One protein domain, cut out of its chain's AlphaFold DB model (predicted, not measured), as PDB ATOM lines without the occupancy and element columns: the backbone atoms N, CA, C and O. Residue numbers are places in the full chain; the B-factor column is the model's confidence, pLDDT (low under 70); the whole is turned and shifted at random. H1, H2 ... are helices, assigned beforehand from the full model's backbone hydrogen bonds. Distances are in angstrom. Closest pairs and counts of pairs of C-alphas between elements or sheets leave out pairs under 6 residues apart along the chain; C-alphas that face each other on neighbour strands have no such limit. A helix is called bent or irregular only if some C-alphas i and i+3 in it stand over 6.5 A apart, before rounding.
ATOM      1  N   SER A   2      74.274  27.953   3.294       25.80
ATOM      2  CA  SER A   2      72.883  28.276   3.646       25.80
ATOM      3  C   SER A   2      72.223  27.148   4.430       25.80
ATOM      4  O   SER A   2      71.820  26.150   3.838       25.80
ATOM      5  N   LYS A   3      72.117  27.312   5.752       39.47
ATOM      6  CA  LYS A   3      71.318  26.457   6.647       39.47
ATOM      7  C   LYS A   3      69.978  27.152   6.891       39.47
ATOM      8  O   LYS A   3      70.000  28.314   7.270       39.47
ATOM      9  N   ILE A   4      68.851  26.489   6.638       35.41
ATOM     10  CA  ILE A   4      67.504  27.032   6.883       35.41
ATOM     11  C   ILE A   4      66.985  26.399   8.173       35.41
ATOM     12  O   ILE A   4      66.986  25.175   8.283       35.41
ATOM     13  N   TYR A   5      66.540  27.223   9.117       39.47
ATOM     14  CA  TYR A   5      65.896  26.791  10.357       39.47
ATOM     15  C   TYR A   5      64.391  27.032  10.237       39.47
ATOM     16  O   TYR A   5      63.964  28.040   9.671       39.47
ATOM     17  N   PHE A   6      63.588  26.100  10.747       37.81
ATOM     18  CA  PHE A   6      62.146  26.273  10.896       37.81
ATOM     19  C   PHE A   6      61.827  26.308  12.387       37.81
ATOM     20  O   PHE A   6      61.864  25.270  13.040       37.81
ATOM     21  N   LEU A   7      61.502  27.490  12.908       37.00
ATOM     22  CA  LEU A   7      60.796  27.603  14.179       37.00
ATOM     23  C   LEU A   7      59.300  27.605  13.874       37.00
ATOM     24  O   LEU A   7      58.818  28.416  13.080       37.00
ATOM     25  N   LEU A   8      58.584  26.651  14.456       35.94
ATOM     26  CA  LEU A   8      57.138  26.536  14.334       35.94
ATOM     27  C   LEU A   8      56.577  26.831  15.709       35.94
ATOM     28  O   LEU A   8      56.595  25.959  16.559       35.94
ATOM     29  N   ASP A   9      56.077  28.041  15.914       37.44
ATOM     30  CA  ASP A   9      55.128  28.300  16.987       37.44
ATOM     31  C   ASP A   9      53.956  29.064  16.379       37.44
ATOM     32  O   ASP A   9      54.122  30.077  15.694       37.44
ATOM     33  N   LYS A  10      52.758  28.501  16.535       39.72
ATOM     34  CA  LYS A  10      51.522  29.043  15.966       39.72
ATOM     35  C   LYS A  10      50.791  29.981  16.921       39.72
ATOM     36  O   LYS A  10      49.744  30.488  16.525       39.72
ATOM     37  N   GLU A  11      51.306  30.239  18.125       39.75
ATOM     38  CA  GLU A  11      50.506  30.934  19.140       39.75
ATOM     39  C   GLU A  11      51.155  32.140  19.822       39.75
ATOM     40  O   GLU A  11      50.484  32.806  20.603       39.75
ATOM     41  N   GLN A  12      52.394  32.519  19.497       32.31
ATOM     42  CA  GLN A  12      52.967  33.775  19.986       32.31
ATOM     43  C   GLN A  12      53.575  34.572  18.835       32.31
ATOM     44  O   GLN A  12      54.409  34.104  18.067       32.31
ATOM     45  N   ARG A  13      53.086  35.804  18.697       33.75
ATOM     46  CA  ARG A  13      53.405  36.772  17.652       33.75
ATOM     47  C   ARG A  13      54.874  37.227  17.756       33.75
ATOM     48  O   ARG A  13      55.129  38.369  18.118       33.75
ATOM     49  N   GLN A  14      55.829  36.367  17.407       35.69
ATOM     50  CA  GLN A  14      57.223  36.743  17.185       35.69
ATOM     51  C   GLN A  14      57.654  36.268  15.789       35.69
ATOM     52  O   GLN A  14      57.657  35.086  15.476       35.69
ATOM     53  N   HIS A  15      57.923  37.258  14.941       33.53
ATOM     54  CA  HIS A  15      58.379  37.236  13.551       33.53
ATOM     55  C   HIS A  15      58.836  35.887  12.958       33.53
ATOM     56  O   HIS A  15      59.859  35.330  13.348       33.53
ATOM     57  N   LEU A  16      58.126  35.443  11.910       32.41
ATOM     58  CA  LEU A  16      58.607  34.442  10.953       32.41
ATOM     59  C   LEU A  16      59.953  34.888  10.375       32.41
ATOM     60  O   LEU A  16      60.083  35.976   9.816       32.41
ATOM     61  N   ALA A  17      60.943  34.022  10.513       37.91
ATOM     62  CA  ALA A  17      62.341  34.373  10.394       37.91
ATOM     63  C   ALA A  17      63.087  33.223   9.702       37.91
ATOM     64  O   ALA A  17      63.631  32.331  10.345       37.91
ATOM     65  N   ALA A  18      63.066  33.200   8.366       38.06
ATOM     66  CA  ALA A  18      63.886  32.269   7.595       38.06
ATOM     67  C   ALA A  18      65.312  32.826   7.530       38.06
ATOM     68  O   ALA A  18      65.616  33.669   6.684       38.06
ATOM     69  N   PHE A  19      66.181  32.380   8.433       43.91
ATOM     70  CA  PHE A  19      67.551  32.878   8.518       43.91
ATOM     71  C   PHE A  19      68.583  31.776   8.299       43.91
ATOM     72  O   PHE A  19      68.367  30.600   8.583       43.91
ATOM     73  N   MET A  20      69.718  32.192   7.744       44.03
ATOM     74  CA  MET A  20      70.917  31.377   7.600       44.03
ATOM     75  C   MET A  20      71.436  31.041   9.005       44.03
ATOM     76  O   MET A  20      71.526  31.953   9.813       44.03
ATOM     77  N   GLY A  21      71.837  29.803   9.308       43.66
ATOM     78  CA  GLY A  21      72.368  29.451  10.648       43.66
ATOM     79  C   GLY A  21      73.497  30.340  11.173       43.66
ATOM     80  O   GLY A  21      73.570  30.605  12.362       43.66
ATOM     81  N   GLN A  22      74.312  30.884  10.267       40.91
ATOM     82  CA  GLN A  22      75.368  31.867  10.559       40.91
ATOM     83  C   GLN A  22      74.832  33.239  11.027       40.91
ATOM     84  O   GLN A  22      75.582  34.038  11.570       40.91
ATOM     85  N   ASN A  23      73.555  33.531  10.772       41.88
ATOM     86  CA  ASN A  23      72.891  34.790  11.118       41.88
ATOM     87  C   ASN A  23      72.036  34.680  12.389       41.88
ATOM     88  O   ASN A  23      71.537  35.703  12.850       41.88
ATOM     89  N   MET A  24      71.834  33.471  12.923       45.31
ATOM     90  CA  MET A  24      71.057  33.237  14.146       45.31
ATOM     91  C   MET A  24      71.939  32.718  15.288       45.31
ATOM     92  O   MET A  24      71.753  33.133  16.423       45.31
ATOM     93  N   LEU A  25      72.953  31.900  14.980       56.88
ATOM     94  CA  LEU A  25      73.916  31.368  15.945       56.88
ATOM     95  C   LEU A  25      75.349  31.787  15.598       56.88
ATOM     96  O   LEU A  25      75.633  32.297  14.514       56.88
ATOM     97  N   TYR A  26      76.267  31.569  16.543       51.28
ATOM     98  CA  TYR A  26      77.691  31.792  16.312       51.28
ATOM     99  C   TYR A  26      78.195  30.905  15.157       51.28
ATOM    100  O   TYR A  26      77.729  29.772  15.011       51.28
ATOM    101  N   PRO A  27      79.154  31.382  14.338       63.38
ATOM    102  CA  PRO A  27      79.777  30.557  13.313       63.38
ATOM    103  C   PRO A  27      80.308  29.260  13.924       63.38
ATOM    104  O   PRO A  27      81.185  29.280  14.787       63.38
ATOM    105  N   ALA A  28      79.761  28.136  13.474       68.81
ATOM    106  CA  ALA A  28      80.147  26.805  13.911       68.81
ATOM    107  C   ALA A  28      80.380  25.911  12.688       68.81
ATOM    108  O   ALA A  28      79.701  26.050  11.665       68.81
ATOM    109  N   SER A  29      81.352  25.009  12.806       76.62
ATOM    110  CA  SER A  29      81.739  24.041  11.777       76.62
ATOM    111  C   SER A  29      81.910  22.659  12.393       76.62
ATOM    112  O   SER A  29      82.302  22.558  13.556       76.62
ATOM    113  N   GLY A  30      81.700  21.609  11.599       81.31
ATOM    114  CA  GLY A  30      81.846  20.222  12.050       81.31
ATOM    115  C   GLY A  30      80.564  19.632  12.638       81.31
ATOM    116  O   GLY A  30      80.610  18.564  13.246       81.31
ATOM    117  N   GLY A  31      79.426  20.307  12.452       81.69
ATOM    118  CA  GLY A  31      78.117  19.747  12.775       81.69
ATOM    119  C   GLY A  31      77.769  18.573  11.856       81.69
ATOM    120  O   GLY A  31      78.280  18.458  10.736       81.69
ATOM    121  N   SER A  32      76.875  17.690  12.304       83.69
ATOM    122  CA  SER A  32      76.415  16.560  11.486       83.69
ATOM    123  C   SER A  32      75.705  17.033  10.215       83.69
ATOM    124  O   SER A  32      75.798  16.391   9.168       83.69
ATOM    125  N   GLU A  33      75.065  18.198  10.273       82.62
ATOM    126  CA  GLU A  33      74.451  18.869   9.140       82.62
ATOM    127  C   GLU A  33      75.478  19.354   8.103       82.62
ATOM    128  O   GLU A  33      75.181  19.330   6.909       82.62
ATOM    129  N   ASP A  34      76.691  19.734   8.523       80.62
ATOM    130  CA  ASP A  34      77.765  20.123   7.602       80.62
ATOM    131  C   ASP A  34      78.271  18.897   6.836       80.62
ATOM    132  O   ASP A  34      78.374  18.928   5.611       80.62
ATOM    133  N   TRP A  35      78.505  17.784   7.541       87.12
ATOM    134  CA  TRP A  35      78.912  16.521   6.918       87.12
ATOM    135  C   TRP A  35      77.834  15.971   5.976       87.12
ATOM    136  O   TRP A  35      78.125  15.594   4.840       87.12
ATOM    137  N   ALA A  36      76.571  15.970   6.415       83.62
ATOM    138  CA  ALA A  36      75.442  15.527   5.602       83.62
ATOM    139  C   ALA A  36      75.339  16.335   4.302       83.62
ATOM    140  O   ALA A  36      75.016  15.794   3.239       83.62
ATOM    141  N   LYS A  37      75.621  17.638   4.384       81.00
ATOM    142  CA  LYS A  37      75.528  18.535   3.242       81.00
ATOM    143  C   LYS A  37      76.702  18.387   2.281       81.00
ATOM    144  O   LYS A  37      76.466  18.279   1.080       81.00
ATOM    145  N   GLU A  38      77.921  18.388   2.806       80.69
ATOM    146  CA  GLU A  38      79.145  18.458   2.007       80.69
ATOM    147  C   GLU A  38      79.655  17.073   1.602       80.69
ATOM    148  O   GLU A  38      79.940  16.824   0.436       80.69
ATOM    149  N   SER A  39      79.735  16.139   2.550       86.94
ATOM    150  CA  SER A  39      80.317  14.814   2.311       86.94
ATOM    151  C   SER A  39      79.297  13.822   1.764       86.94
ATOM    152  O   SER A  39      79.577  13.111   0.802       86.94
ATOM    153  N   ALA A  40      78.094  13.782   2.344       84.69
ATOM    154  CA  ALA A  40      77.035  12.875   1.889       84.69
ATOM    155  C   ALA A  40      76.194  13.447   0.732       84.69
ATOM    156  O   ALA A  40      75.303  12.766   0.221       84.69
ATOM    157  N   ASN A  41      76.460  14.693   0.318       84.06
ATOM    158  CA  ASN A  41      75.762  15.399  -0.760       84.06
ATOM    159  C   ASN A  41      74.223  15.366  -0.626       84.06
ATOM    160  O   ASN A  41      73.473  15.260  -1.606       84.06
ATOM    161  N   ILE A  42      73.717  15.442   0.608       86.81
ATOM    162  CA  ILE A  42      72.279  15.441   0.863       86.81
ATOM    163  C   ILE A  42      71.717  16.814   0.498       86.81
ATOM    164  O   ILE A  42      72.140  17.878   0.959       86.81
ATOM    165  N   LYS A  43      70.718  16.811  -0.384       85.44
ATOM    166  CA  LYS A  43      70.203  18.050  -0.968       85.44
ATOM    167  C   LYS A  43      69.504  18.952   0.050       85.44
ATOM    168  O   LYS A  43      69.669  20.170  -0.012       85.44
ATOM    169  N   TYR A  44      68.725  18.367   0.947       86.31
ATOM    170  CA  TYR A  44      67.934  19.085   1.939       86.31
ATOM    171  C   TYR A  44      68.409  18.666   3.323       86.31
ATOM    172  O   TYR A  44      68.253  17.507   3.691       86.31
ATOM    173  N   VAL A  45      69.016  19.599   4.048       84.56
ATOM    174  CA  VAL A  45      69.544  19.382   5.395       84.56
ATOM    175  C   VAL A  45      69.042  20.529   6.258       84.56
ATOM    176  O   VAL A  45      69.131  21.689   5.848       84.56
ATOM    177  N   TYR A  46      68.487  20.191   7.416       83.69
ATOM    178  CA  TYR A  46      67.890  21.131   8.357       83.69
ATOM    179  C   TYR A  46      68.371  20.780   9.761       83.69
ATOM    180  O   TYR A  46      68.486  19.599  10.088       83.69
ATOM    181  N   LEU A  47      68.626  21.803  10.569       83.12
ATOM    182  CA  LEU A  47      68.839  21.674  12.004       83.12
ATOM    183  C   LEU A  47      67.625  22.301  12.690       83.12
ATOM    184  O   LEU A  47      67.182  23.379  12.293       83.12
ATOM    185  N   LEU A  48      67.057  21.596  13.664       85.69
ATOM    186  CA  LEU A  48      65.913  22.066  14.437       85.69
ATOM    187  C   LEU A  48      66.357  22.260  15.882       85.69
ATOM    188  O   LEU A  48      66.844  21.317  16.503       85.69
ATOM    189  N   GLU A  49      66.165  23.467  16.397       85.81
ATOM    190  CA  GLU A  49      66.305  23.774  17.817       85.81
ATOM    191  C   GLU A  49      64.901  23.926  18.397       85.81
ATOM    192  O   GLU A  49      64.067  24.645  17.843       85.81
ATOM    193  N   LEU A  50      64.616  23.152  19.442       88.25
ATOM    194  CA  LEU A  50      63.293  23.063  20.054       88.25
ATOM    195  C   LEU A  50      63.179  24.020  21.244       88.25
ATOM    196  O   LEU A  50      64.122  24.728  21.580       88.25
ATOM    197  N   ARG A  51      62.013  24.016  21.895       85.38
ATOM    198  CA  ARG A  51      61.788  24.730  23.156       85.38
ATOM    199  C   ARG A  51      62.772  24.279  24.254       85.38
ATOM    200  O   ARG A  51      63.162  23.110  24.267       85.38
ATOM    201  N   PRO A  52      63.034  25.142  25.254       83.56
ATOM    202  CA  PRO A  52      62.579  26.532  25.370       83.56
ATOM    203  C   PRO A  52      63.427  27.510  24.541       83.56
ATOM    204  O   PRO A  52      64.388  27.116  23.896       83.56
ATOM    205  N   ASP A  53      63.062  28.796  24.549       74.25
ATOM    206  CA  ASP A  53      63.885  29.825  23.909       74.25
ATOM    207  C   ASP A  53      65.246  30.012  24.612       74.25
ATOM    208  O   ASP A  53      65.457  29.600  25.756       74.25
ATOM    209  N   GLU A  54      66.170  30.693  23.931       69.19
ATOM    210  CA  GLU A  54      67.529  30.953  24.426       69.19
ATOM    211  C   GLU A  54      67.590  31.782  25.723       69.19
ATOM    212  O   GLU A  54      68.658  31.905  26.330       69.19
ATOM    213  N   LYS A  55      66.484  32.411  26.145       68.56
ATOM    214  CA  LYS A  55      66.437  33.242  27.356       68.56
ATOM    215  C   LYS A  55      66.183  32.407  28.606       68.56
ATOM    216  O   LYS A  55      66.421  32.902  29.710       68.56
ATOM    217  N   ASN A  56      65.736  31.161  28.458       73.88
ATOM    218  CA  ASN A  56      65.615  30.248  29.583       73.88
ATOM    219  C   ASN A  56      66.997  29.765  30.035       73.88
ATOM    220  O   ASN A  56      67.752  29.144  29.294       73.88
ATOM    221  N   TRP A  57      67.314  30.055  31.298       68.81
ATOM    222  CA  TRP A  57      68.614  29.769  31.912       68.81
ATOM    223  C   TRP A  57      68.946  28.273  31.966       68.81
ATOM    224  O   TRP A  57      70.121  27.914  31.953       68.81
ATOM    225  N   ASP A  58      67.919  27.427  31.998       72.81
ATOM    226  CA  ASP A  58      68.031  25.974  32.019       72.81
ATOM    227  C   ASP A  58      67.534  25.369  30.704       72.81
ATOM    228  O   ASP A  58      66.709  24.466  30.699       72.81
ATOM    229  N   GLY A  59      67.980  25.910  29.566       77.50
ATOM    230  CA  GLY A  59      67.496  25.566  28.220       77.50
ATOM    231  C   GLY A  59      67.533  24.080  27.818       77.50
ATOM    232  O   GLY A  59      67.144  23.746  26.705       77.50
ATOM    233  N   PHE A  60      67.980  23.186  28.705       84.88
ATOM    234  CA  PHE A  60      67.942  21.733  28.551       84.88
ATOM    235  C   PHE A  60      66.862  21.043  29.402       84.88
ATOM    236  O   PHE A  60      66.516  19.898  29.113       84.88
ATOM    237  N   ILE A  61      66.319  21.703  30.429       87.00
ATOM    238  CA  ILE A  61      65.227  21.188  31.259       87.00
ATOM    239  C   ILE A  61      63.909  21.801  30.789       87.00
ATOM    240  O   ILE A  61      63.644  22.994  30.943       87.00
ATOM    241  N   LEU A  62      63.055  20.949  30.220       87.88
ATOM    242  CA  LEU A  62      61.736  21.313  29.716       87.88
ATOM    243  C   LEU A  62      60.640  20.714  30.611       87.88
ATOM    244  O   LEU A  62      60.685  19.532  30.948       87.88
ATOM    245  N   ASP A  63      59.648  21.528  30.985       88.31
ATOM    246  CA  ASP A  63      58.484  21.089  31.770       88.31
ATOM    247  C   ASP A  63      57.688  20.015  31.007       88.31
ATOM    248  O   ASP A  63      57.462  20.136  29.801       88.31
ATOM    249  N   GLU A  64      57.217  18.986  31.713       93.00
ATOM    250  CA  GLU A  64      56.450  17.875  31.137       93.00
ATOM    251  C   GLU A  64      55.240  18.355  30.313       93.00
ATOM    252  O   GLU A  64      54.947  17.823  29.239       93.00
ATOM    253  N   ARG A  65      54.583  19.440  30.744       92.25
ATOM    254  CA  ARG A  65      53.432  20.042  30.048       92.25
ATOM    255  C   ARG A  65      53.793  20.613  28.677       92.25
ATOM    256  O   ARG A  65      52.905  20.827  27.857       92.25
ATOM    257  N   GLN A  66      55.072  20.878  28.424       89.38
ATOM    258  CA  GLN A  66      55.577  21.412  27.159       89.38
ATOM    259  C   GLN A  66      56.001  20.311  26.174       89.38
ATOM    260  O   GLN A  66      56.226  20.622  25.004       89.38
ATOM    261  N   LEU A  67      56.049  19.034  26.579       92.38
ATOM    262  CA  LEU A  67      56.451  17.928  25.698       92.38
ATOM    263  C   LEU A  67      55.495  17.755  24.511       92.38
ATOM    264  O   LEU A  67      55.917  17.782  23.354       92.38
ATOM    265  N   MET A  68      54.194  17.627  24.786       96.69
ATOM    266  CA  MET A  68      53.178  17.440  23.743       96.69
ATOM    267  C   MET A  68      53.030  18.661  22.816       96.69
ATOM    268  O   MET A  68      52.963  18.459  21.598       96.69
ATOM    269  N   PRO A  69      53.032  19.912  23.323       92.69
ATOM    270  CA  PRO A  69      53.113  21.102  22.476       92.69
ATOM    271  C   PRO A  69      54.337  21.102  21.553       92.69
ATOM    272  O   PRO A  69      54.175  21.230  20.339       92.69
ATOM    273  N   THR A  70      55.534  20.849  22.099       90.00
ATOM    274  CA  THR A  70      56.793  20.831  21.333       90.00
ATOM    275  C   THR A  70      56.775  19.757  20.245       90.00
ATOM    276  O   THR A  70      57.170  19.999  19.105       90.00
ATOM    277  N   ALA A  71      56.268  18.560  20.551       92.44
ATOM    278  CA  ALA A  71      56.152  17.490  19.563       92.44
ATOM    279  C   ALA A  71      55.165  17.852  18.440       92.44
ATOM    280  O   ALA A  71      55.448  17.631  17.260       92.44
ATOM    281  N   THR A  72      54.020  18.437  18.797       92.50
ATOM    282  CA  THR A  72      52.952  18.774  17.845       92.50
ATOM    283  C   THR A  72      53.388  19.865  16.872       92.50
ATOM    284  O   THR A  72      53.174  19.735  15.663       92.50
ATOM    285  N   GLU A  73      54.023  20.924  17.371       87.12
ATOM    286  CA  GLU A  73      54.506  22.014  16.523       87.12
ATOM    287  C   GLU A  73      55.671  21.567  15.633       87.12
ATOM    288  O   GLU A  73      55.654  21.831  14.429       87.12
ATOM    289  N   THR A  74      56.611  20.786  16.180       88.44
ATOM    290  CA  THR A  74      57.750  20.240  15.428       88.44
ATOM    291  C   THR A  74      57.253  19.358  14.291       88.44
ATOM    292  O   THR A  74      57.659  19.517  13.136       88.44
ATOM    293  N   TRP A  75      56.303  18.465  14.587       92.50
ATOM    294  CA  TRP A  75      55.712  17.591  13.582       92.50
ATOM    295  C   TRP A  75      55.001  18.373  12.477       92.50
ATOM    296  O   TRP A  75      55.113  18.027  11.297       92.50
ATOM    297  N   ALA A  76      54.303  19.453  12.834       89.56
ATOM    298  CA  ALA A  76      53.573  20.259  11.869       89.56
ATOM    299  C   ALA A  76      54.486  20.810  10.764       89.56
ATOM    300  O   ALA A  76      54.094  20.764   9.597       89.56
ATOM    301  N   GLY A  77      55.691  21.283  11.090       84.44
ATOM    302  CA  GLY A  77      56.609  21.784  10.062       84.44
ATOM    303  C   GLY A  77      57.511  20.735   9.437       84.44
ATOM    304  O   GLY A  77      57.772  20.846   8.239       84.44
ATOM    305  N   VAL A  78      57.893  19.669  10.155       88.38
ATOM    306  CA  VAL A  78      58.541  18.504   9.519       88.38
ATOM    307  C   VAL A  78      57.661  17.971   8.388       88.38
ATOM    308  O   VAL A  78      58.149  17.743   7.279       88.38
ATOM    309  N   ARG A  79      56.348  17.860   8.626       88.69
ATOM    310  CA  ARG A  79      55.375  17.457   7.607       88.69
ATOM    311  C   ARG A  79      55.382  18.390   6.394       88.69
ATOM    312  O   ARG A  79      55.472  17.903   5.272       88.69
ATOM    313  N   VAL A  80      55.340  19.709   6.599       89.94
ATOM    314  CA  VAL A  80      55.353  20.692   5.495       89.94
ATOM    315  C   VAL A  80      56.614  20.552   4.642       89.94
ATOM    316  O   VAL A  80      56.541  20.533   3.410       89.94
ATOM    317  N   VAL A  81      57.777  20.411   5.280       86.81
ATOM    318  CA  VAL A  81      59.055  20.239   4.578       86.81
ATOM    319  C   VAL A  81      59.075  18.925   3.798       86.81
ATOM    320  O   VAL A  81      59.430  18.913   2.616       86.81
ATOM    321  N   ALA A  82      58.656  17.823   4.423       90.31
ATOM    322  CA  ALA A  82      58.605  16.513   3.783       90.31
ATOM    323  C   ALA A  82      57.680  16.517   2.554       90.31
ATOM    324  O   ALA A  82      58.078  16.077   1.473       90.31
ATOM    325  N   GLU A  83      56.476  17.075   2.685       91.31
ATOM    326  CA  GLU A  83      55.519  17.204   1.584       91.31
ATOM    327  C   GLU A  83      56.094  18.032   0.427       91.31
ATOM    328  O   GLU A  83      56.022  17.607  -0.732       91.31
ATOM    329  N   ALA A  84      56.735  19.166   0.722       89.06
ATOM    330  CA  ALA A  84      57.370  20.009  -0.288       89.06
ATOM    331  C   ALA A  84      58.505  19.278  -1.031       89.06
ATOM    332  O   ALA A  84      58.634  19.388  -2.258       89.06
ATOM    333  N   ILE A  85      59.315  18.487  -0.318       88.31
ATOM    334  CA  ILE A  85      60.386  17.675  -0.914       88.31
ATOM    335  C   ILE A  85      59.798  16.602  -1.836       88.31
ATOM    336  O   ILE A  85      60.264  16.455  -2.971       88.31
ATOM    337  N   ILE A  86      58.758  15.889  -1.391       92.94
ATOM    338  CA  ILE A  86      58.085  14.850  -2.185       92.94
ATOM    339  C   ILE A  86      57.507  15.447  -3.470       92.94
ATOM    340  O   ILE A  86      57.731  14.908  -4.558       92.94
ATOM    341  N   GLN A  87      56.801  16.575  -3.375       91.19
ATOM    342  CA  GLN A  87      56.228  17.256  -4.539       91.19
ATOM    343  C   GLN A  87      57.317  17.672  -5.534       91.19
ATOM    344  O   GLN A  87      57.194  17.423  -6.735       91.19
ATOM    345  N   ARG A  88      58.436  18.218  -5.044       88.19
ATOM    346  CA  ARG A  88      59.561  18.622  -5.897       88.19
ATOM    347  C   ARG A  88      60.278  17.433  -6.536       88.19
ATOM    348  O   ARG A  88      60.727  17.541  -7.676       88.19
ATOM    349  N   ALA A  89      60.374  16.303  -5.840       88.56
ATOM    350  CA  ALA A  89      60.913  15.066  -6.397       88.56
ATOM    351  C   ALA A  89      60.012  14.510  -7.512       88.56
ATOM    352  O   ALA A  89      60.511  14.135  -8.573       88.56
ATOM    353  N   ARG A  90      58.686  14.521  -7.313       90.94
ATOM    354  CA  ARG A  90      57.703  14.128  -8.337       90.94
ATOM    355  C   ARG A  90      57.778  15.031  -9.567       90.94
ATOM    356  O   ARG A  90      57.927  14.519 -10.671       90.94
ATOM    357  N   ALA A  91      57.763  16.351  -9.381       85.56
ATOM    358  CA  ALA A  91      57.856  17.312 -10.480       85.56
ATOM    359  C   ALA A  91      59.154  17.149 -11.291       85.56
ATOM    360  O   ALA A  91      59.124  17.173 -12.517       85.56
ATOM    361  N   ARG A  92      60.288  16.906 -10.617       82.56
ATOM    362  CA  ARG A  92      61.560  16.606 -11.294       82.56
ATOM    363  C   ARG A  92      61.490  15.335 -12.128       82.56
ATOM    364  O   ARG A  92      61.931  15.359 -13.267       82.56
ATOM    365  N   ARG A  93      60.921  14.254 -11.585       82.44
ATOM    366  CA  ARG A  93      60.746  13.003 -12.338       82.44
ATOM    367  C   ARG A  93      59.900  13.219 -13.593       82.44
ATOM    368  O   ARG A  93      60.287  12.753 -14.656       82.44
ATOM    369  N   VAL A  94      58.799  13.964 -13.485       78.31
ATOM    370  CA  VAL A  94      57.944  14.298 -14.638       78.31
ATOM    371  C   VAL A  94      58.704  15.124 -15.677       78.31
ATOM    372  O   VAL A  94      58.675  14.784 -16.856       78.31
ATOM    373  N   ALA A  95      59.440  16.156 -15.258       76.44
ATOM    374  CA  ALA A  95      60.246  16.969 -16.171       76.44
ATOM    375  C   ALA A  95      61.320  16.144 -16.907       76.44
ATOM    376  O   ALA A  95      61.532  16.339 -18.102       76.44
ATOM    377  N   THR A  96      61.966  15.187 -16.228       75.12
ATOM    378  CA  THR A  96      62.928  14.273 -16.865       75.12
ATOM    379  C   THR A  96      62.266  13.386 -17.923       75.12
ATOM    380  O   THR A  96      62.827  13.216 -19.000       75.12
ATOM    381  N   ILE A  97      61.066  12.858 -17.654       74.50
ATOM    382  CA  ILE A  97      60.323  12.041 -18.629       74.50
ATOM    383  C   ILE A  97      59.972  12.863 -19.876       74.50
ATOM    384  O   ILE A  97      60.186  12.399 -20.993       74.50
ATOM    385  N   ILE A  98      59.479  14.092 -19.700       71.94
ATOM    386  CA  ILE A  98      59.110  14.970 -20.821       71.94
ATOM    387  C   ILE A  98      60.333  15.288 -21.694       71.94
ATOM    388  O   ILE A  98      60.260  15.155 -22.913       71.94
ATOM    389  N   ASN A  99      61.470  15.640 -21.088       66.31
ATOM    390  CA  ASN A  99      62.687  15.952 -21.845       66.31
ATOM    391  C   ASN A  99      63.194  14.766 -22.677       66.31
ATOM    392  O   ASN A  99      63.668  14.974 -23.789       66.31
ATOM    393  N   ASN A 100      63.058  13.535 -22.178       62.62
ATOM    394  CA  ASN A 100      63.456  12.340 -22.924       62.62
ATOM    395  C   ASN A 100      62.497  12.022 -24.086       62.62
ATOM    396  O   ASN A 100      62.932  11.501 -25.109       62.62
ATOM    397  N   ASN A 101      61.214  12.372 -23.963       58.81
ATOM    398  CA  ASN A 101      60.202  12.116 -24.996       58.81
ATOM    399  C   ASN A 101      60.167  13.185 -26.103       58.81
ATOM    400  O   ASN A 101      59.673  12.915 -27.195       58.81
ATOM    401  N   ASN A 102      60.748  14.366 -25.870       53.62
ATOM    402  CA  ASN A 102      60.887  15.415 -26.889       53.62
ATOM    403  C   ASN A 102      61.902  15.072 -28.005       53.62
ATOM    404  O   ASN A 102      62.038  15.839 -28.954       53.62
TER     405      ASN A 102
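What this domain is: This is residues 2 to 102 of the 179 residues of the protein "Hypothetical protein" of Meloidogyne enterolobii (UniProt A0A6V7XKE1). One very long, nearly straight helix, H3, makes the longest axis, and beside its first part lies a loose mass of loops that holds two short helices, H1 and H2, on the side away from H3. Parts of the two long loop stretches, such as residues 4 to 6 and 44 to 48, lie between H3 and the short helices, while the last part of H3, from residue 86 on, sticks out past the rest as a free arm. The printed part has 101 residues with three named helices, in the order H1, H2, H3, and no named strand; the class is all helix, though the helices hold 49 of the 101 printed residues, under half. The whole is loose, with a radius of gyration of the C-alphas of 17.5 A, and only just elongated, spanning 60 by 30 by 23 A.

How they stand to each other: H3, residues 64 to 101, touches no helix. H2, residues 32 to 38, and H3 are apart, with no C-alpha of the one within 8 A of the other. H1, residues 21 to 24, is apart from H3 and also apart from H2. In H2 every O i to N i+4 pair is within hydrogen-bond range, in H3 32 of 34 are, and H1 is too short for such a pair; its one O i to N i+3 pair is within range.

Where its parts are: H3 runs from Glu 64, C-alpha at (56.450, 17.875, 31.137), to Asn 101, C-alpha at (60.202, 12.116, -24.996), and is 56.6 A long from first to last C-alpha. It is irregular, but only just: C-alphas 65 and 68 are 6.8 A apart. H2 runs from Ser 32 to Glu 38 and is 10.0 A long. H1 runs from Gly 21, C-alpha at (72.368, 29.451, 10.648), to Met 24, over 5.3 A.

The domain as a whole: The two C-alphas farthest apart are those of Trp 57 and Asn 102, at 61.0 A. Residues 25 to 30, 53 to 58 and 86 to 102, of which 86 to 101 belong to H3, stand free; without them the body has 72 residues and spans 39 by 27 by 22 A. The link from H1 to H2 is short, with 7 residues, and the link from H2 to H3 is long, with 25. Before H1, residues 2 to 20 also have no named element. The printed part has no cut. Its mean pLDDT is 72.1, and 34 residues are under 70: residues 2 to 28, 54 to 55, 57 and 99 to 102. The mean pLDDT of H1 is 43.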